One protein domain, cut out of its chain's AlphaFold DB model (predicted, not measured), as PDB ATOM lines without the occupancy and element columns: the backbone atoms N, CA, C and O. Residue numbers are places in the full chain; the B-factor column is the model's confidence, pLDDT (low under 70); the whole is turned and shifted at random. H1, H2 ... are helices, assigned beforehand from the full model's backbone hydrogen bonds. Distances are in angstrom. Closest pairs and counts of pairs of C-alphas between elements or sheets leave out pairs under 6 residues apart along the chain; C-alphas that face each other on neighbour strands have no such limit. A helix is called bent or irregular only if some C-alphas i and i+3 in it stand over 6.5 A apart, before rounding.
ATOM      1  N   ILE A   2      13.368  41.505  54.728       79.69
ATOM      2  CA  ILE A   2      12.836  40.984  53.448       79.69
ATOM      3  C   ILE A   2      13.944  40.546  52.482       79.69
ATOM      4  O   ILE A   2      13.882  39.425  52.013       79.69
ATOM      5  N   GLU A   3      14.986  41.347  52.234       85.94
ATOM      6  CA  GLU A   3      16.074  40.958  51.303       85.94
ATOM      7  C   GLU A   3      16.872  39.726  51.754       85.94
ATOM      8  O   GLU A   3      17.482  39.038  50.944       85.94
ATOM      9  N   GLU A   4      16.859  39.431  53.054       82.25
ATOM     10  CA  GLU A   4      17.556  38.273  53.609       82.25
ATOM     11  C   GLU A   4      16.780  36.972  53.359       82.25
ATOM     12  O   GLU A   4      17.365  35.936  53.052       82.25
ATOM     13  N   TYR A   5      15.454  37.025  53.488       89.69
ATOM     14  CA  TYR A   5      14.589  35.880  53.219       89.69
ATOM     15  C   TYR A   5      14.292  35.766  51.724       89.69
ATOM     16  O   TYR A   5      14.358  34.680  51.163       89.69
ATOM     17  N   PHE A   6      14.045  36.889  51.060       94.56
ATOM     18  CA  PHE A   6      13.566  37.003  49.686       94.56
ATOM     19  C   PHE A   6      14.388  38.040  48.914       94.56
ATOM     20  O   PHE A   6      13.894  39.133  48.605       94.56
ATOM     21  N   PRO A   7      15.643  37.704  48.565       95.00
ATOM     22  CA  PRO A   7      16.433  38.552  47.689       95.00
ATOM     23  C   PRO A   7      15.721  38.722  46.342       95.00
ATOM     24  O   PRO A   7      14.848  37.934  45.961       95.00
ATOM     25  N   LYS A   8      16.090  39.767  45.602       96.38
ATOM     26  CA  LYS A   8      15.470  40.144  44.319       96.38
ATOM     27  C   LYS A   8      15.244  38.960  43.364       96.38
ATOM     28  O   LYS A   8      14.160  38.835  42.804       96.38
ATOM     29  N   GLN A   9      16.220  38.059  43.235       96.62
ATOM     30  CA  GLN A   9      16.136  36.881  42.363       96.62
ATOM     31  C   GLN A   9      15.016  35.921  42.781       96.62
ATOM     32  O   GLN A   9      14.337  35.364  41.928       96.62
ATOM     33  N   VAL A  10      14.797  35.749  44.083       97.12
ATOM     34  CA  VAL A  10      13.761  34.853  44.614       97.12
ATOM     35  C   VAL A  10      12.378  35.460  44.418       97.12
ATOM     36  O   VAL A  10      11.448  34.752  44.055       97.12
ATOM     37  N   ARG A  11      12.234  36.778  44.590       96.31
ATOM     38  CA  ARG A  11      10.969  37.471  44.292       96.31
ATOM     39  C   ARG A  11      10.599  37.354  42.814       96.31
ATOM     40  O   ARG A  11       9.440  37.114  42.497       96.31
ATOM     41  N   TYR A  12      11.582  37.474  41.923       97.19
ATOM     42  CA  TYR A  12      11.378  37.232  40.495       97.19
ATOM     43  C   TYR A  12      11.030  35.783  40.193       97.19
ATOM     44  O   TYR A  12      10.097  35.551  39.433       97.19
ATOM     45  N   PHE A  13      11.718  34.826  40.817       97.81
ATOM     46  CA  PHE A  13      11.380  33.412  40.695       97.81
ATOM     47  C   PHE A  13       9.922  33.155  41.089       97.81
ATOM     48  O   PHE A  13       9.174  32.630  40.276       97.81
ATOM     49  N   LEU A  14       9.494  33.602  42.274       97.75
ATOM     50  CA  LEU A  14       8.119  33.430  42.751       97.75
ATOM     51  C   LEU A  14       7.094  34.066  41.803       97.75
ATOM     52  O   LEU A  14       6.090  33.439  41.485       97.75
ATOM     53  N   GLY A  15       7.352  35.285  41.316       97.56
ATOM     54  CA  GLY A  15       6.452  35.965  40.382       97.56
ATOM     55  C   GLY A  15       6.340  35.261  39.027       97.56
ATOM     56  O   GLY A  15       5.237  35.074  38.520       97.56
ATOM     57  N   ILE A  16       7.471  34.837  38.455       97.44
ATOM     58  CA  ILE A  16       7.501  34.097  37.184       97.44
ATOM     59  C   ILE A  16       6.812  32.742  37.351       97.44
ATOM     60  O   ILE A  16       5.958  32.394  36.541       97.44
ATOM     61  N   PHE A  17       7.138  32.008  38.414       97.75
ATOM     62  CA  PHE A  17       6.584  30.683  38.672       97.75
ATOM     63  C   PHE A  17       5.075  30.746  38.928       97.75
ATOM     64  O   PHE A  17       4.343  29.948  38.361       97.75
ATOM     65  N   ALA A  18       4.587  31.732  39.690       97.81
ATOM     66  CA  ALA A  18       3.153  31.965  39.872       97.81
ATOM     67  C   ALA A  18       2.447  32.290  38.545       97.81
ATOM     68  O   ALA A  18       1.359  31.783  38.278       97.81
ATOM     69  N   GLY A  19       3.085  33.086  37.681       97.31
ATOM     70  CA  GLY A  19       2.600  33.339  36.326       97.31
ATOM     71  C   GLY A  19       2.496  32.054  35.499       97.31
ATOM     72  O   GLY A  19       1.466  31.808  34.883       97.31
ATOM     73  N   SER A  20       3.519  31.197  35.522       97.00
ATOM     74  CA  SER A  20       3.480  29.882  34.867       97.00
ATOM     75  C   SER A  20       2.408  28.965  35.462       97.00
ATOM     76  O   SER A  20       1.667  28.331  34.712       97.00
ATOM     77  N   ALA A  21       2.279  28.942  36.788       97.31
ATOM     78  CA  ALA A  21       1.284  28.165  37.515       97.31
ATOM     79  C   ALA A  21      -0.150  28.583  37.161       97.31
ATOM     80  O   ALA A  21      -1.006  27.715  37.039       97.31
ATOM     81  N   LEU A  22      -0.406  29.871  36.893       97.31
ATOM     82  CA  LEU A  22      -1.696  30.342  36.374       97.31
ATOM     83  C   LEU A  22      -2.070  29.627  35.069       97.31
ATOM     84  O   LEU A  22      -3.165  29.080  34.948       97.31
ATOM     85  N   PHE A  23      -1.153  29.609  34.097       95.38
ATOM     86  CA  PHE A  23      -1.387  28.967  32.801       95.38
ATOM     87  C   PHE A  23      -1.513  27.446  32.930       95.38
ATOM     88  O   PHE A  23      -2.407  26.852  32.329       95.38
ATOM     89  N   ILE A  24      -0.656  26.818  33.735       93.62
ATOM     90  CA  ILE A  24      -0.690  25.372  33.980       93.62
ATOM     91  C   ILE A  24      -1.987  24.972  34.698       93.62
ATOM     92  O   ILE A  24      -2.633  24.009  34.295       93.62
ATOM     93  N   GLY A  25      -2.431  25.741  35.694       92.44
ATOM     94  CA  GLY A  25      -3.685  25.502  36.408       92.44
ATOM     95  C   GLY A  25      -4.917  25.621  35.508       92.44
ATOM     96  O   GLY A  25      -5.829  24.804  35.615       92.44
ATOM     97  N   ILE A  26      -4.917  26.565  34.556       92.50
ATOM     98  CA  ILE A  26      -5.952  26.667  33.511       92.50
ATOM     99  C   ILE A  26      -5.988  25.394  32.652       92.50
ATOM    100  O   ILE A  26      -7.067  24.863  32.386       92.50
ATOM    101  N   ILE A  27      -4.823  24.877  32.243       88.81
ATOM    102  CA  ILE A  27      -4.726  23.620  31.482       88.81
ATOM    103  C   ILE A  27      -5.249  22.449  32.322       88.81
ATOM    104  O   ILE A  27      -6.062  21.669  31.834       88.81
ATOM    105  N   GLY A  28      -4.843  22.346  33.589       86.56
ATOM    106  CA  GLY A  28      -5.321  21.309  34.504       86.56
ATOM    107  C   GLY A  28      -6.841  21.330  34.679       86.56
ATOM    108  O   GLY A  28      -7.485  20.284  34.617       86.56
ATOM    109  N   ALA A  29      -7.435  22.515  34.813       87.31
ATOM    110  CA  ALA A  29      -8.885  22.671  34.911       87.31
ATOM    111  C   ALA A  29      -9.616  22.264  33.627       87.31
ATOM    112  O   ALA A  29     -10.666  21.621  33.679       87.31
ATOM    113  N   ALA A  30      -9.033  22.562  32.464       86.12
ATOM    114  CA  ALA A  30      -9.550  22.073  31.192       86.12
ATOM    115  C   ALA A  30      -9.482  20.535  31.104       86.12
ATOM    116  O   ALA A  30     -10.445  19.911  30.659       86.12
ATOM    117  N   LEU A  31      -8.396  19.912  31.583       83.12
ATOM    118  CA  LEU A  31      -8.265  18.448  31.653       83.12
ATOM    119  C   LEU A  31      -9.300  17.817  32.593       83.12
ATOM    120  O   LEU A  31      -9.825  16.744  32.291       83.12
ATOM    121  N   ARG A  32      -9.656  18.501  33.685       84.38
ATOM    122  CA  ARG A  32     -10.750  18.082  34.571       84.38
ATOM    123  C   ARG A  32     -12.149  18.301  34.006       84.38
ATOM    124  O   ARG A  32     -13.109  17.788  34.574       84.38
ATOM    125  N   LYS A  33     -12.263  19.007  32.876       85.25
ATOM    126  CA  LYS A  33     -13.534  19.436  32.270       85.25
ATOM    127  C   LYS A  33     -14.348  20.334  33.207       85.25
ATOM    128  O   LYS A  33     -15.578  20.260  33.234       85.25
ATOM    129  N   ASP A  34     -13.655  21.187  33.956       83.62
ATOM    130  CA  ASP A  34     -14.287  22.181  34.816       83.62
ATOM    131  C   ASP A  34     -15.113  23.178  33.981       83.62
ATOM    132  O   ASP A  34     -14.869  23.404  32.792       83.62
ATOM    133  N   SER A  35     -16.105  23.815  34.611       82.62
ATOM    134  CA  SER A  35     -16.871  24.885  33.962       82.62
ATOM    135  C   SER A  35     -15.963  26.065  33.589       82.62
ATOM    136  O   SER A  35     -14.969  26.329  34.264       82.62
ATOM    137  N   ALA A  36     -16.321  26.838  32.558       79.44
ATOM    138  CA  ALA A  36     -15.511  27.979  32.113       79.44
ATOM    139  C   ALA A  36     -15.199  28.989  33.239       79.44
ATOM    140  O   ALA A  36     -14.096  29.528  33.298       79.44
ATOM    141  N   ALA A  37     -16.143  29.199  34.164       78.12
ATOM    142  CA  ALA A  37     -15.938  30.038  35.344       78.12
ATOM    143  C   ALA A  37     -14.908  29.436  36.323       78.12
ATOM    144  O   ALA A  37     -14.095  30.160  36.895       78.12
ATOM    145  N   ASN A  38     -14.899  28.111  36.474       83.06
ATOM    146  CA  ASN A  38     -13.991  27.397  37.371       83.06
ATOM    147  C   ASN A  38     -12.578  27.227  36.793       83.06
ATOM    148  O   ASN A  38     -11.628  27.080  37.563       83.06
ATOM    149  N   ILE A  39     -12.413  27.299  35.468       87.31
ATOM    150  CA  ILE A  39     -11.099  27.197  34.817       87.31
ATOM    151  C   ILE A  39     -10.172  28.328  35.267       87.31
ATOM    152  O   ILE A  39      -9.047  28.079  35.700       87.31
ATOM    153  N   PHE A  40     -10.648  29.575  35.210       88.06
ATOM    154  CA  PHE A  40      -9.835  30.716  35.629       88.06
ATOM    155  C   PHE A  40      -9.558  30.696  37.137       88.06
ATOM    156  O   PHE A  40      -8.437  30.976  37.554       88.06
ATOM    157  N   LEU A  41     -10.550  30.315  37.950       88.44
ATOM    158  CA  LEU A  41     -10.387  30.207  39.401       88.44
ATOM    159  C   LEU A  41      -9.355  29.145  39.792       88.44
ATOM    160  O   LEU A  41      -8.541  29.401  40.670       88.44
ATOM    161  N   SER A  42      -9.331  28.001  39.106       88.81
ATOM    162  CA  SER A  42      -8.317  26.959  39.318       88.81
ATOM    163  C   SER A  42      -6.917  27.439  38.937       88.81
ATOM    164  O   SER A  42      -5.954  27.196  39.658       88.81
ATOM    165  N   GLY A  43      -6.795  28.176  37.829       94.38
ATOM    166  CA  GLY A  43      -5.544  28.840  37.469       94.38
ATOM    167  C   GLY A  43      -5.081  29.822  38.545       94.38
ATOM    168  O   GLY A  43      -3.918  29.817  38.942       94.38
ATOM    169  N   LEU A  44      -5.990  30.663  39.038       95.88
ATOM    170  CA  LEU A  44      -5.679  31.633  40.083       95.88
ATOM    171  C   LEU A  44      -5.268  30.941  41.388       95.88
ATOM    172  O   LEU A  44      -4.307  31.366  42.024       95.88
ATOM    173  N   GLU A  45      -5.955  29.862  41.759       95.75
ATOM    174  CA  GLU A  45      -5.613  29.037  42.914       95.75
ATOM    175  C   GLU A  45      -4.205  28.443  42.770       95.75
ATOM    176  O   GLU A  45      -3.386  28.621  43.667       95.75
ATOM    177  N   ALA A  46      -3.869  27.855  41.615       97.38
ATOM    178  CA  ALA A  46      -2.520  27.361  41.322       97.38
ATOM    179  C   ALA A  46      -1.454  28.461  41.442       97.38
ATOM    180  O   ALA A  46      -0.409  28.245  42.051       97.38
ATOM    181  N   ALA A  47      -1.716  29.657  40.911       98.31
ATOM    182  CA  ALA A  47      -0.789  30.784  40.989       98.31
ATOM    183  C   ALA A  47      -0.559  31.263  42.430       98.31
ATOM    184  O   ALA A  47       0.582  31.507  42.833       98.31
ATOM    185  N   ILE A  48      -1.636  31.393  43.209       98.19
ATOM    186  CA  ILE A  48      -1.578  31.817  44.610       98.19
ATOM    187  C   ILE A  48      -0.825  30.775  45.429       98.19
ATOM    188  O   ILE A  48       0.144  31.122  46.102       98.19
ATOM    189  N   LEU A  49      -1.219  29.505  45.353       98.38
ATOM    190  CA  LEU A  49      -0.594  28.454  46.147       98.38
ATOM    191  C   LEU A  49       0.864  28.228  45.747       98.38
ATOM    192  O   LEU A  49       1.693  28.065  46.631       98.38
ATOM    193  N   ALA A  50       1.230  28.340  44.467       98.56
ATOM    194  CA  ALA A  50       2.634  28.288  44.053       98.56
ATOM    195  C   ALA A  50       3.478  29.424  44.663       98.56
ATOM    196  O   ALA A  50       4.614  29.220  45.100       98.56
ATOM    197  N   ALA A  51       2.938  30.644  44.714       98.38
ATOM    198  CA  ALA A  51       3.633  31.763  45.344       98.38
ATOM    199  C   ALA A  51       3.750  31.567  46.865       98.38
ATOM    200  O   ALA A  51       4.825  31.761  47.439       98.38
ATOM    201  N   PHE A  52       2.650  31.182  47.516       98.19
ATOM    202  CA  PHE A  52       2.590  31.025  48.966       98.19
ATOM    203  C   PHE A  52       3.359  29.801  49.461       98.19
ATOM    204  O   PHE A  52       4.054  29.925  50.463       98.19
ATOM    205  N   GLY A  53       3.312  28.670  48.762       98.56
ATOM    206  CA  GLY A  53       4.033  27.457  49.149       98.56
ATOM    207  C   GLY A  53       5.536  27.694  49.120       98.56
ATOM    208  O   GLY A  53       6.214  27.569  50.141       98.56
ATOM    209  N   GLY A  54       6.053  28.250  48.018       98.44
ATOM    210  CA  GLY A  54       7.465  28.631  47.927       98.44
ATOM    211  C   GLY A  54       7.875  29.672  48.975       98.44
ATOM    212  O   GLY A  54       8.975  29.604  49.534       98.44
ATOM    213  N   PHE A  55       6.996  30.631  49.287       98.38
ATOM    214  CA  PHE A  55       7.224  31.602  50.358       98.38
ATOM    215  C   PHE A  55       7.297  30.937  51.743       98.38
ATOM    216  O   PHE A  55       8.225  31.222  52.509       98.38
ATOM    217  N   ILE A  56       6.349  30.060  52.072       98.56
ATOM    218  CA  ILE A  56       6.246  29.382  53.369       98.56
ATOM    219  C   ILE A  56       7.433  28.436  53.559       98.56
ATOM    220  O   ILE A  56       8.188  28.613  54.522       98.56
ATOM    221  N   ALA A  57       7.677  27.527  52.610       98.69
ATOM    222  CA  ALA A  57       8.765  26.554  52.673       98.69
ATOM    223  C   ALA A  57      10.127  27.231  52.816       98.69
ATOM    224  O   ALA A  57      10.923  26.906  53.705       98.69
ATOM    225  N   ARG A  58      10.392  28.265  52.010       98.44
ATOM    226  CA  ARG A  58      11.642  29.021  52.119       98.44
ATOM    227  C   ARG A  58      11.775  29.742  53.457       98.44
ATOM    228  O   ARG A  58      12.864  29.744  54.035       98.44
ATOM    229  N   SER A  59      10.701  30.363  53.947       98.31
ATOM    230  CA  SER A  59      10.716  31.079  55.229       98.31
ATOM    231  C   SER A  59      11.000  30.140  56.391       98.31
ATOM    232  O   SER A  59      11.835  30.452  57.244       98.31
ATOM    233  N   PHE A  60      10.359  28.974  56.386       98.38
ATOM    234  CA  PHE A  60      10.546  27.931  57.380       98.38
ATOM    235  C   PHE A  60      11.990  27.418  57.395       98.38
ATOM    236  O   PHE A  60      12.649  27.440  58.436       98.38
ATOM    237  N   ILE A  61      12.550  27.079  56.234       98.44
ATOM    238  CA  ILE A  61      13.938  26.610  56.142       98.44
ATOM    239  C   ILE A  61      14.939  27.708  56.514       98.44
ATOM    240  O   ILE A  61      15.912  27.432  57.219       98.44
ATOM    241  N   ARG A  62      14.704  28.973  56.131       97.62
ATOM    242  CA  ARG A  62      15.554  30.094  56.570       97.62
ATOM    243  C   ARG A  62      15.525  30.252  58.082       97.62
ATOM    244  O   ARG A  62      16.576  30.480  58.676       97.62
ATOM    245  N   PHE A  63      14.350  30.131  58.694       96.94
ATOM    246  CA  PHE A  63      14.200  30.183  60.142       96.94
ATOM    247  C   PHE A  63      15.013  29.077  60.832       96.94
ATOM    248  O   PHE A  63      15.819  29.382  61.711       96.94
ATOM    249  N   LEU A  64      14.905  27.824  60.382       96.81
ATOM    250  CA  LEU A  64      15.679  26.709  60.944       96.81
ATOM    251  C   LEU A  64      17.194  26.886  60.772       96.81
ATOM    252  O   LEU A  64      17.959  26.652  61.712       96.81
ATOM    253  N   LEU A  65      17.628  27.339  59.592       96.25
ATOM    254  CA  LEU A  65      19.034  27.636  59.310       96.25
ATOM    255  C   LEU A  65      19.569  28.736  60.233       96.25
ATOM    256  O   LEU A  65      20.657  28.584  60.788       96.25
ATOM    257  N   LYS A  66      18.790  29.799  60.472       94.81
ATOM    258  CA  LYS A  66      19.150  30.860  61.424       94.81
ATOM    259  C   LYS A  66      19.290  30.349  62.847       94.81
ATOM    260  O   LYS A  66      20.267  30.691  63.506       94.81
ATOM    261  N   LEU A  67      18.351  29.522  63.312       93.50
ATOM    262  CA  LEU A  67      18.466  28.894  64.631       93.50
ATOM    263  C   LEU A  67      19.762  28.078  64.739       93.50
ATOM    264  O   LEU A  67      20.385  28.043  65.794       93.50
ATOM    265  N   GLY A  68      20.187  27.459  63.635       93.62
ATOM    266  CA  GLY A  68      21.425  26.685  63.532       93.62
ATOM    267  C   GLY A  68      22.662  27.517  63.193       93.62
ATOM    268  O   GLY A  68      23.707  26.941  62.869       93.62
ATOM    269  N   ASN A  69      22.535  28.848  63.228       92.31
ATOM    270  CA  ASN A  69      23.556  29.836  62.891       92.31
ATOM    271  C   ASN A  69      24.237  29.583  61.537       92.31
ATOM    272  O   ASN A  69      25.462  29.666  61.425       92.31
ATOM    273  N   ASP A  70      23.443  29.169  60.546       93.19
ATOM    274  CA  ASP A  70      23.893  28.816  59.198       93.19
ATOM    275  C   ASP A  70      25.041  27.786  59.183       93.19
ATOM    276  O   ASP A  70      25.822  27.699  58.233       93.19
ATOM    277  N   SER A  71      25.160  26.985  60.250       92.50
ATOM    278  CA  SER A  71      26.275  26.061  60.394       92.50
ATOM    279  C   SER A  71      26.159  24.898  59.403       92.50
ATOM    280  O   SER A  71      25.058  24.396  59.148       92.50
ATOM    281  N   PRO A  72      27.294  24.385  58.892       92.50
ATOM    282  CA  PRO A  72      27.305  23.227  58.005       92.50
ATOM    283  C   PRO A  72      26.541  22.022  58.565       92.50
ATOM    284  O   PRO A  72      25.892  21.297  57.817       92.50
ATOM    285  N   ASN A  73      26.629  21.783  59.878       93.38
ATOM    286  CA  ASN A  73      25.967  20.660  60.542       93.38
ATOM    287  C   ASN A  73      24.458  20.868  60.663       93.38
ATOM    288  O   ASN A  73      23.710  19.930  60.404       93.38
ATOM    289  N   ALA A  74      24.009  22.082  61.003       95.44
ATOM    290  CA  ALA A  74      22.584  22.399  61.036       95.44
ATOM    291  C   ALA A  74      21.963  22.223  59.653       95.44
ATOM    292  O   ALA A  74      20.921  21.591  59.509       95.44
ATOM    293  N   ALA A  75      22.660  22.700  58.624       96.69
ATOM    294  CA  ALA A  75      22.215  22.558  57.252       96.69
ATOM    295  C   ALA A  75      22.149  21.080  56.809       96.69
ATOM    296  O   ALA A  75      21.177  20.688  56.169       96.69
ATOM    297  N   LEU A  76      23.100  20.224  57.218       96.69
ATOM    298  CA  LEU A  76      23.017  18.776  56.969       96.69
ATOM    299  C   LEU A  76      21.788  18.142  57.641       96.69
ATOM    300  O   LEU A  76      21.075  17.372  57.002       96.69
ATOM    301  N   VAL A  77      21.535  18.466  58.914       97.12
ATOM    302  CA  VAL A  77      20.375  17.941  59.655       97.12
ATOM    303  C   VAL A  77      19.064  18.410  59.024       97.12
ATOM    304  O   VAL A  77      18.150  17.608  58.879       97.12
ATOM    305  N   ILE A  78      18.982  19.668  58.581       98.12
ATOM    306  CA  ILE A  78      17.826  20.184  57.831       98.12
ATOM    307  C   ILE A  78      17.666  19.440  56.500       98.12
ATOM    308  O   ILE A  78      16.553  19.077  56.138       98.12
ATOM    309  N   GLY A  79      18.768  19.172  55.791       97.94
ATOM    310  CA  GLY A  79      18.766  18.402  54.549       97.94
ATOM    311  C   GLY A  79      18.209  16.989  54.714       97.94
ATOM    312  O   GLY A  79      17.457  16.538  53.858       97.94
ATOM    313  N   TRP A  80      18.539  16.309  55.815       97.56
ATOM    314  CA  TRP A  80      17.948  15.013  56.168       97.56
ATOM    315  C   TRP A  80      16.491  15.135  56.590       97.56
ATOM    316  O   TRP A  80      15.653  14.385  56.103       97.56
ATOM    317  N   GLY A  81      16.205  16.073  57.491       97.19
ATOM    318  CA  GLY A  81      14.889  16.228  58.091       97.19
ATOM    319  C   GLY A  81      13.828  16.598  57.067       97.19
ATOM    320  O   GLY A  81      12.800  15.948  57.022       97.19
ATOM    321  N   PHE A  82      14.079  17.603  56.230       98.06
ATOM    322  CA  PHE A  82      13.023  18.258  55.448       98.06
ATOM    323  C   PHE A  82      13.110  18.036  53.939       98.06
ATOM    324  O   PHE A  82      12.224  18.477  53.221       98.06
ATOM    325  N   PHE A  83      14.152  17.355  53.455       97.38
ATOM    326  CA  PHE A  83      14.325  17.075  52.024       97.38
ATOM    327  C   PHE A  83      14.796  15.650  51.717       97.38
ATOM    328  O   PHE A  83      14.751  15.243  50.558       97.38
ATOM    329  N   LEU A  84      15.270  14.909  52.728       95.50
ATOM    330  CA  LEU A  84      15.860  13.568  52.658       95.50
ATOM    331  C   LEU A  84      17.097  13.456  51.740       95.50
ATOM    332  O   LEU A  84      18.218  13.268  52.220       95.50
ATOM    333  N   TRP A  85      16.920  13.603  50.427       95.00
ATOM    334  CA  TRP A  85      17.945  13.392  49.400       95.00
ATOM    335  C   TRP A  85      19.162  14.308  49.530       95.00
ATOM    336  O   TRP A  85      20.279  13.789  49.469       95.00
ATOM    337  N   PRO A  86      19.027  15.632  49.768       96.81
ATOM    338  CA  PRO A  86      20.186  16.481  50.027       96.81
ATOM    339  C   PRO A  86      21.011  15.986  51.220       96.81
ATOM    340  O   PRO A  86      22.239  15.957  51.140       96.81
ATOM    341  N   GLY A  87      20.344  15.558  52.299       96.44
ATOM    342  CA  GLY A  87      20.993  14.985  53.480       96.44
ATOM    343  C   GLY A  87      21.768  13.709  53.157       96.44
ATOM    344  O   GLY A  87      22.941  13.588  53.523       96.44
ATOM    345  N   LEU A  88      21.151  12.790  52.413       94.56
ATOM    346  CA  LEU A  88      21.783  11.545  51.976       94.56
ATOM    347  C   LEU A  88      23.014  11.802  51.093       94.56
ATOM    348  O   LEU A  88      24.096  11.288  51.384       94.56
ATOM    349  N   ILE A  89      22.871  12.642  50.062       94.75
ATOM    350  CA  ILE A  89      23.952  13.001  49.129       94.75
ATOM    351  C   ILE A  89      25.153  13.564  49.892       94.75
ATOM    352  O   ILE A  89      26.286  13.113  49.705       94.75
ATOM    353  N   ASP A  90      24.918  14.517  50.794       95.75
ATOM    354  CA  ASP A  90      26.012  15.155  51.521       95.75
ATOM    355  C   ASP A  90      26.569  14.302  52.661       95.75
ATOM    356  O   ASP A  90      27.702  14.530  53.078       95.75
ATOM    357  N   THR A  91      25.843  13.292  53.138       94.12
ATOM    358  CA  THR A  91      26.406  12.303  54.070       94.12
ATOM    359  C   THR A  91      27.523  11.517  53.398       94.12
ATOM    360  O   THR A  91      28.599  11.374  53.975       94.12
ATOM    361  N   VAL A  92      27.312  11.093  52.149       91.56
ATOM    362  CA  VAL A  92      28.350  10.436  51.344       91.56
ATOM    363  C   VAL A  92      29.462  11.424  50.991       91.56
ATOM    364  O   VAL A  92      30.635  11.124  51.197       91.56
ATOM    365  N   ALA A  93      29.124  12.632  50.527       92.06
ATOM    366  CA  ALA A  93      30.120  13.644  50.156       92.06
ATOM    367  C   ALA A  93      31.038  14.043  51.326       92.06
ATOM    368  O   ALA A  93      32.233  14.290  51.135       92.06
ATOM    369  N   ARG A  94      30.507  14.067  52.553       91.69
ATOM    370  CA  ARG A  94      31.272  14.391  53.764       91.69
ATOM    371  C   ARG A  94      32.325  13.355  54.117       91.69
ATOM    372  O   ARG A  94      33.336  13.746  54.695       91.69
ATOM    373  N   LEU A  95      32.162  12.092  53.713       90.38
ATOM    374  CA  LEU A  95      33.222  11.080  53.836       90.38
ATOM    375  C   LEU A  95      34.486  11.481  53.057       90.38
ATOM    376  O   LEU A  95      35.584  11.054  53.397       90.38
ATOM    377  N   PHE A  96      34.338  12.362  52.065       92.06
ATOM    378  CA  PHE A  96      35.418  12.919  51.250       92.06
ATOM    379  C   PHE A  96      35.718  14.393  51.578       92.06
ATOM    380  O   PHE A  96      36.381  15.084  50.801       92.06
ATOM    381  N   GLY A  97      35.209  14.911  52.703       89.06
ATOM    382  CA  GLY A  97      35.418  16.298  53.130       89.06
ATOM    383  C   GLY A  97      34.700  17.342  52.266       89.06
ATOM    384  O   GLY A  97      35.153  18.485  52.177       89.06
ATOM    385  N   LYS A  98      33.604  16.971  51.592       92.25
ATOM    386  CA  LYS A  98      32.828  17.855  50.707       92.25
ATOM    387  C   LYS A  98      31.407  18.082  51.235       92.25
ATOM    388  O   LYS A  98      30.886  17.281  52.005       92.25
ATOM    389  N   GLN A  99      30.779  19.180  50.809       92.25
ATOM    390  CA  GLN A  99      29.373  19.492  51.084       92.25
ATOM    391  C   GLN A  99      28.784  20.288  49.916       92.25
ATOM    392  O   GLN A  99      29.251  21.391  49.612       92.25
ATOM    393  N   TYR A 100      27.774  19.732  49.253       93.25
ATOM    394  CA  TYR A 100      27.232  20.254  48.004       93.25
ATOM    395  C   TYR A 100      25.775  20.694  48.151       93.25
ATOM    396  O   TYR A 100      25.473  21.873  47.928       93.25
ATOM    397  N   ALA A 101      24.895  19.763  48.521       95.00
ATOM    398  CA  ALA A 101      23.441  19.919  48.460       95.00
ATOM    399  C   ALA A 101      22.854  20.601  49.707       95.00
ATOM    400  O   ALA A 101      21.891  21.356  49.621       95.00
ATOM    401  N   THR A 102      23.481  20.414  50.863       96.69
ATOM    402  CA  THR A 102      23.062  20.946  52.165       96.69
ATOM    403  C   THR A 102      23.766  22.249  52.517       96.69
ATOM    404  O   THR A 102      23.952  22.575  53.683       96.69
ATOM    405  N   ARG A 103      24.200  23.027  51.525       95.69
ATOM    406  CA  ARG A 103      24.666  24.400  51.770       95.69
ATOM    407  C   ARG A 103      23.448  25.302  52.014       95.69
ATOM    408  O   ARG A 103      22.478  25.159  51.269       95.69
ATOM    409  N   PRO A 104      23.486  26.269  52.955       95.75
ATOM    410  CA  PRO A 104      22.324  27.103  53.285       95.75
ATOM    411  C   PRO A 104      21.641  27.733  52.063       95.75
ATOM    412  O   PRO A 104      20.434  27.606  51.890       95.75
ATOM    413  N   ALA A 105      22.418  28.334  51.156       95.31
ATOM    414  CA  ALA A 105      21.877  28.940  49.940       95.31
ATOM    415  C   ALA A 105      21.174  27.924  49.022       95.31
ATOM    416  O   ALA A 105      20.149  28.251  48.432       95.31
ATOM    417  N   ILE A 106      21.705  26.701  48.920       97.31
ATOM    418  CA  ILE A 106      21.137  25.635  48.089       97.31
ATOM    419  C   ILE A 106      19.843  25.114  48.709       97.31
ATOM    420  O   ILE A 106      18.836  25.055  48.016       97.31
ATOM    421  N   LEU A 107      19.825  24.841  50.018       98.25
ATOM    422  CA  LEU A 107      18.612  24.407  50.719       98.25
ATOM    423  C   LEU A 107      17.479  25.427  50.603       98.25
ATOM    424  O   LEU A 107      16.332  25.044  50.428       98.25
ATOM    425  N   LEU A 108      17.788  26.724  50.646       98.25
ATOM    426  CA  LEU A 108      16.786  27.773  50.460       98.25
ATOM    427  C   LEU A 108      16.220  27.818  49.033       98.25
ATOM    428  O   LEU A 108      15.065  28.204  48.849       98.25
ATOM    429  N   TRP A 109      17.028  27.479  48.024       98.19
ATOM    430  CA  TRP A 109      16.556  27.329  46.645       98.19
ATOM    431  C   TRP A 109      15.728  26.057  46.466       98.19
ATOM    432  O   TRP A 109      14.670  26.121  45.858       98.19
ATOM    433  N   ILE A 110      16.146  24.939  47.060       98.38
ATOM    434  CA  ILE A 110      15.347  23.707  47.071       98.38
ATOM    435  C   ILE A 110      13.995  23.977  47.741       98.38
ATOM    436  O   ILE A 110      12.970  23.672  47.152       98.38
ATOM    437  N   ALA A 111      13.981  24.632  48.906       98.62
ATOM    438  CA  ALA A 111      12.763  24.952  49.646       98.62
ATOM    439  C   ALA A 111      11.751  25.750  48.814       98.62
ATOM    440  O   ALA A 111      10.585  25.385  48.754       98.62
ATOM    441  N   VAL A 112      12.197  26.834  48.162       98.56
ATOM    442  CA  VAL A 112      11.290  27.657  47.346       98.56
ATOM    443  C   VAL A 112      10.810  26.906  46.108       98.56
ATOM    444  O   VAL A 112       9.677  27.099  45.698       98.56
ATOM    445  N   SER A 113      11.649  26.051  45.515       98.50
ATOM    446  CA  SER A 113      11.273  25.272  44.337       98.50
ATOM    447  C   SER A 113      10.288  24.154  44.663       98.50
ATOM    448  O   SER A 113       9.301  24.044  43.948       98.50
ATOM    449  N   VAL A 114      10.534  23.388  45.733       98.56
ATOM    450  CA  VAL A 114       9.611  22.360  46.247       98.56
ATOM    451  C   VAL A 114       8.278  23.022  46.558       98.56
ATOM    452  O   VAL A 114       7.300  22.754  45.877       98.56
ATOM    453  N   GLY A 115       8.270  24.020  47.448       98.62
ATOM    454  CA  GLY A 115       7.012  24.621  47.877       98.62
ATOM    455  C   GLY A 115       6.231  25.338  46.774       98.62
ATOM    456  O   GLY A 115       5.003  25.393  46.783       98.62
ATOM    457  N   SER A 116       6.921  25.916  45.786       98.69
ATOM    458  CA  SER A 116       6.226  26.493  44.632       98.69
ATOM    459  C   SER A 116       5.645  25.436  43.705       98.69
ATOM    460  O   SER A 116       4.579  25.661  43.132       98.69
ATOM    461  N   PHE A 117       6.328  24.307  43.535       98.50
ATOM    462  CA  PHE A 117       5.851  23.226  42.688       98.50
ATOM    463  C   PHE A 117       4.694  22.468  43.346       98.50
ATOM    464  O   PHE A 117       3.655  22.332  42.701       98.50
ATOM    465  N   SER A 118       4.805  22.084  44.619       98.19
ATOM    466  CA  SER A 118       3.706  21.484  45.389       98.19
ATOM    467  C   SER A 118       2.482  22.396  45.423       98.19
ATOM    468  O   SER A 118       1.398  21.975  45.026       98.19
ATOM    469  N   GLY A 119       2.650  23.682  45.750       98.00
ATOM    470  CA  GLY A 119       1.551  24.648  45.743       98.00
ATOM    471  C   GLY A 119       0.898  24.812  44.364       98.00
ATOM    472  O   GLY A 119      -0.327  24.890  44.254       98.00
ATOM    473  N   MET A 120       1.684  24.807  43.281       97.56
ATOM    474  CA  MET A 120       1.132  24.783  41.923       97.56
ATOM    475  C   MET A 120       0.294  23.525  41.690       97.56
ATOM    476  O   MET A 120      -0.802  23.636  41.142       97.56
ATOM    477  N   MET A 121       0.791  22.349  42.081       96.06
ATOM    478  CA  MET A 121       0.073  21.083  41.929       96.06
ATOM    479  C   MET A 121      -1.223  21.081  42.735       96.06
ATOM    480  O   MET A 121      -2.271  20.742  42.188       96.06
ATOM    481  N   ASP A 122      -1.177  21.526  43.991       95.81
ATOM    482  CA  ASP A 122      -2.331  21.645  44.884       95.81
ATOM    483  C   ASP A 122      -3.432  22.509  44.284       95.81
ATOM    484  O   ASP A 122      -4.604  22.136  44.313       95.81
ATOM    485  N   GLY A 123      -3.068  23.664  43.727       94.56
ATOM    486  CA  GLY A 123      -4.051  24.576  43.155       94.56
ATOM    487  C   GLY A 123      -4.495  24.136  41.770       94.56
ATOM    488  O   GLY A 123      -5.671  24.278  41.434       94.56
ATOM    489  N   MET A 124      -3.591  23.521  40.998       92.38
ATOM    490  CA  MET A 124      -3.937  22.904  39.727       92.38
ATOM    491  C   MET A 124      -5.026  21.874  39.957       92.38
ATOM    492  O   MET A 124      -6.023  21.981  39.266       92.38
ATOM    493  N   TRP A 125      -4.885  20.949  40.911       92.38
ATOM    494  CA  TRP A 125      -5.848  19.870  41.181       92.38
ATOM    495  C   TRP A 125      -6.915  20.192  42.229       92.38
ATOM    496  O   TRP A 125      -7.807  19.377  42.453       92.38
ATOM    497  N   GLN A 126      -6.882  21.388  42.819       92.69
ATOM    498  CA  GLN A 126      -7.816  21.826  43.859       92.69
ATOM    499  C   GLN A 126      -7.855  20.878  45.067       92.69
ATOM    500  O   GLN A 126      -8.922  20.511  45.570       92.69
ATOM    501  N   THR A 127      -6.677  20.475  45.532       93.12
ATOM    502  CA  THR A 127      -6.507  19.392  46.505       93.12
ATOM    503  C   THR A 127      -7.023  19.757  47.896       93.12
ATOM    504  O   THR A 127      -7.741  18.966  48.507       93.12
ATOM    505  N   HIS A 128      -6.725  20.958  48.395       95.75
ATOM    506  CA  HIS A 128      -7.004  21.331  49.790       95.75
ATOM    507  C   HIS A 128      -8.470  21.668  50.050       95.75
ATOM    508  O   HIS A 128      -9.076  22.470  49.334       95.75
ATOM    509  N   ASN A 129      -9.038  21.111  51.115       95.19
ATOM    510  CA  ASN A 129     -10.376  21.409  51.607       95.19
ATOM    511  C   ASN A 129     -10.384  22.688  52.456       95.19
ATOM    512  O   ASN A 129     -10.294  22.644  53.684       95.19
ATOM    513  N   TRP A 130     -10.543  23.841  51.808       94.50
ATOM    514  CA  TRP A 130     -10.481  25.150  52.470       94.50
ATOM    515  C   TRP A 130     -11.537  25.400  53.557       94.50
ATOM    516  O   TRP A 130     -11.324  26.256  54.409       94.50
ATOM    517  N   VAL A 131     -12.663  24.677  53.539       93.25
ATOM    518  CA  VAL A 131     -13.713  24.781  54.574       93.25
ATOM    519  C   VAL A 131     -13.418  23.861  55.766       93.25
ATOM    520  O   VAL A 131     -13.943  24.067  56.858       93.25
ATOM    521  N   GLY A 132     -12.576  22.851  55.559       92.62
ATOM    522  CA  GLY A 132     -12.109  21.927  56.580       92.62
ATOM    523  C   GLY A 132     -10.628  22.149  56.900       92.62
ATOM    524  O   GLY A 132     -10.206  23.282  57.148       92.62
ATOM    525  N   PRO A 133      -9.813  21.084  56.931       95.00
ATOM    526  CA  PRO A 133      -8.436  21.175  57.390       95.00
ATOM    527  C   PRO A 133      -7.447  21.615  56.293       95.00
ATOM    528  O   PRO A 133      -6.245  21.532  56.515       95.00
ATOM    529  N   GLY A 134      -7.905  22.126  55.145       96.50
ATOM    530  CA  GLY A 134      -7.045  22.469  54.007       96.50
ATOM    531  C   GLY A 134      -6.005  23.552  54.298       96.50
ATOM    532  O   GLY A 134      -4.874  23.466  53.835       96.50
ATOM    533  N   VAL A 135      -6.336  24.551  55.124       96.88
ATOM    534  CA  VAL A 135      -5.354  25.574  55.537       96.88
ATOM    535  C   VAL A 135      -4.214  24.963  56.364       96.88
ATOM    536  O   VAL A 135      -3.056  25.142  55.979       96.88
ATOM    537  N   PRO A 136      -4.473  24.250  57.482       97.31
ATOM    538  CA  PRO A 136      -3.392  23.599  58.214       97.31
ATOM    539  C   PRO A 136      -2.710  22.488  57.407       97.31
ATOM    540  O   PRO A 136      -1.503  22.334  57.552       97.31
ATOM    541  N   ALA A 137      -3.424  21.763  56.539       97.81
ATOM    542  CA  ALA A 137      -2.836  20.770  55.640       97.81
ATOM    543  C   ALA A 137      -1.766  21.400  54.738       97.81
ATOM    544  O   ALA A 137      -0.607  21.001  54.812       97.81
ATOM    545  N   PHE A 138      -2.125  22.455  54.001       98.25
ATOM    546  CA  PHE A 138      -1.200  23.194  53.146       98.25
ATOM    547  C   PHE A 138      -0.001  23.740  53.926       98.25
ATOM    548  O   PHE A 138       1.146  23.519  53.554       98.25
ATOM    549  N   VAL A 139      -0.227  24.410  55.061       98.25
ATOM    550  CA  VAL A 139       0.884  24.959  55.857       98.25
ATOM    551  C   VAL A 139       1.819  23.853  56.353       98.25
ATOM    552  O   VAL A 139       3.033  24.055  56.369       98.25
ATOM    553  N   LEU A 140       1.289  22.700  56.766       98.50
ATOM    554  CA  LEU A 140       2.103  21.576  57.226       98.50
ATOM    555  C   LEU A 140       2.881  20.931  56.077       98.50
ATOM    556  O   LEU A 140       4.065  20.659  56.269       98.50
ATOM    557  N   ASP A 141       2.278  20.757  54.901       98.38
ATOM    558  CA  ASP A 141       2.964  20.254  53.702       98.38
ATOM    559  C   ASP A 141       4.151  21.156  53.324       98.38
ATOM    560  O   ASP A 141       5.234  20.671  52.997       98.38
ATOM    561  N   GLU A 142       3.995  22.468  53.489       98.31
ATOM    562  CA  GLU A 142       5.019  23.468  53.177       98.31
ATOM    563  C   GLU A 142       6.006  23.739  54.323       98.31
ATOM    564  O   GLU A 142       6.906  24.570  54.196       98.31
ATOM    565  N   THR A 143       5.867  23.073  55.472       98.31
ATOM    566  CA  THR A 143       6.754  23.275  56.628       98.31
ATOM    567  C   THR A 143       7.204  21.961  57.250       98.31
ATOM    568  O   THR A 143       8.259  21.423  56.917       98.31
ATOM    569  N   TRP A 144       6.430  21.446  58.198       97.38
ATOM    570  CA  TRP A 144       6.792  20.301  59.016       97.38
ATOM    571  C   TRP A 144       6.837  19.004  58.200       97.38
ATOM    572  O   TRP A 144       7.760  18.211  58.366       97.38
ATOM    573  N   GLY A 145       5.903  18.836  57.266       97.56
ATOM    574  CA  GLY A 145       5.785  17.709  56.339       97.56
ATOM    575  C   GLY A 145       6.629  17.823  55.064       97.56
ATOM    576  O   GLY A 145       6.482  16.972  54.186       97.56
ATOM    577  N   LEU A 146       7.524  18.816  54.959       97.81
ATOM    578  CA  LEU A 146       8.248  19.153  53.721       97.81
ATOM    579  C   LEU A 146       9.084  17.996  53.147       97.81
ATOM    580  O   LEU A 146       9.302  17.931  51.939       97.81
ATOM    581  N   ALA A 147       9.517  17.047  53.983       96.56
ATOM    582  CA  ALA A 147      10.212  15.844  53.521       96.56
ATOM    583  C   ALA A 147       9.312  14.965  52.646       96.56
ATOM    584  O   ALA A 147       9.709  14.553  51.555       96.56
ATOM    585  N   GLY A 148       8.085  14.721  53.114       97.25
ATOM    586  CA  GLY A 148       7.063  14.029  52.346       97.25
ATOM    587  C   GLY A 148       6.687  14.811  51.097       97.25
ATOM    588  O   GLY A 148       6.627  14.211  50.034       97.25
ATOM    589  N   THR A 149       6.524  16.133  51.191       98.00
ATOM    590  CA  THR A 149       6.232  17.010  50.039       98.00
ATOM    591  C   THR A 149       7.322  16.932  48.978       98.00
ATOM    592  O   THR A 149       7.027  16.719  47.812       98.00
ATOM    593  N   THR A 150       8.596  16.965  49.379       97.88
ATOM    594  CA  THR A 150       9.734  16.805  48.459       97.88
ATOM    595  C   THR A 150       9.661  15.475  47.704       97.88
ATOM    596  O   THR A 150       9.896  15.425  46.498       97.88
ATOM    597  N   ASN A 151       9.327  14.382  48.394       96.88
ATOM    598  CA  ASN A 151       9.158  13.078  47.751       96.88
ATOM    599  C   ASN A 151       7.865  12.993  46.924       96.88
ATOM    600  O   ASN A 151       7.854  12.327  45.891       96.88
ATOM    601  N   GLY A 152       6.801  13.670  47.351       97.31
ATOM    602  CA  GLY A 152       5.543  13.808  46.625       97.31
ATOM    603  C   GLY A 152       5.730  14.544  45.301       97.31
ATOM    604  O   GLY A 152       5.235  14.090  44.276       97.31
ATOM    605  N   ASP A 153       6.546  15.595  45.279       97.81
ATOM    606  CA  ASP A 153       6.922  16.316  44.061       97.81
ATOM    607  C   ASP A 153       7.669  15.414  43.080       97.81
ATOM    608  O   ASP A 153       7.352  15.372  41.891       97.81
ATOM    609  N   LEU A 154       8.630  14.625  43.571       95.94
ATOM    610  CA  LEU A 154       9.298  13.616  42.746       95.94
ATOM    611  C   LEU A 154       8.294  12.587  42.214       95.94
ATOM    612  O   LEU A 154       8.372  12.195  41.049       95.94
ATOM    613  N   LEU A 155       7.330  12.179  43.038       96.06
ATOM    614  CA  LEU A 155       6.285  11.241  42.649       96.06
ATOM    615  C   LEU A 155       5.347  11.836  41.586       96.06
ATOM    616  O   LEU A 155       5.014  11.142  40.626       96.06
TER     617      LEU A 155
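What this domain is: This is residues 2 to 155 of the 328 residues of an uncharacterized protein of Chloroflexi bacterium 54-19 (UniProt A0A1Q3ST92). An elongated bundle has the long helix H3 and the helix H6 side by side as its core, running opposite ways, with H2 packed along them. The hairpin of H4 and H5 makes one end, H8 crosses H6 steeply, and short H7 packs on H3. The printed part has 154 residues with eight named helices, H1 to H8 in chain order, and no named strand; its class is all helix. It is compact, with a radius of gyration of the C-alphas of 16.4 A, and spans 56 by 30 by 26 A.

Where its parts are: H1, residues 2 to 5, begins at C-alpha 2 (12.836, 40.984, 53.448). H2, residues 8 to 31, is 34.6 A long. H3, residues 36 to 67, is 47.0 A long and begins at C-alpha 36 (-15.511, 27.979, 32.113); it is neither bent nor irregular, but only just: C-alphas 37 and 40 are 6.1 A apart. H4 has residues 72 to 83 and H5 residues 85 to 94. H6, residues 104 to 125, is 31.5 A long. H7 has residues 134 to 141, and H8, residues 146 to 155, ends at C-alpha 155 (6.285, 11.241, 42.649).

How they stand to each other: H3 is the hub, touching five helices, and H2, H3, H4 and H6 form a bundle, a group of helices packed together. H3 and H6 touch at a shallow tilt of 24 degrees, opposite ways, with the closest C-alphas, Ala 46 and Gly 123, 3.7 A apart. H2 and H3 are a hairpin at 35.4 degrees, only just a steep tilt, with the closest C-alphas, Gly 25 and Gly 43, 4.0 A apart. H2 touches residues 116 to 125 of H6 at a shallow tilt of 23 degrees, the same way; the C-alphas of Gly 25 and Met 124 are closest, at 4.2 A. H4 and H5 are a hairpin; their closest C-alphas, Trp 80 and Gly 87, are 4.1 A apart. H8 touches H6 at a steep tilt of 62 degrees, with the C-alphas of Val 114 and Thr 150 closest, at 6.0 A. H1 and H7 each only just touch H3, with 3 pairs of C-alphas within 8 A; the closest are Tyr 5 and Ser 59, 6.5 A, and Ile 56 and Val 139, 7.4 A. Every O i to N i+4 pair is within hydrogen-bond range in H4, H5, H6, H7 and H8; in H2 it is 19 of 20, in H3 26 of 28, and H1 is too short for such a pair.

The domain as a whole: The C-alphas farthest apart, Ala 36 and Phe 96, are 56.5 A apart. The printed part has no cut and no long link. The mean pLDDT of the printed part is 94.8, and no printed residue is under 70.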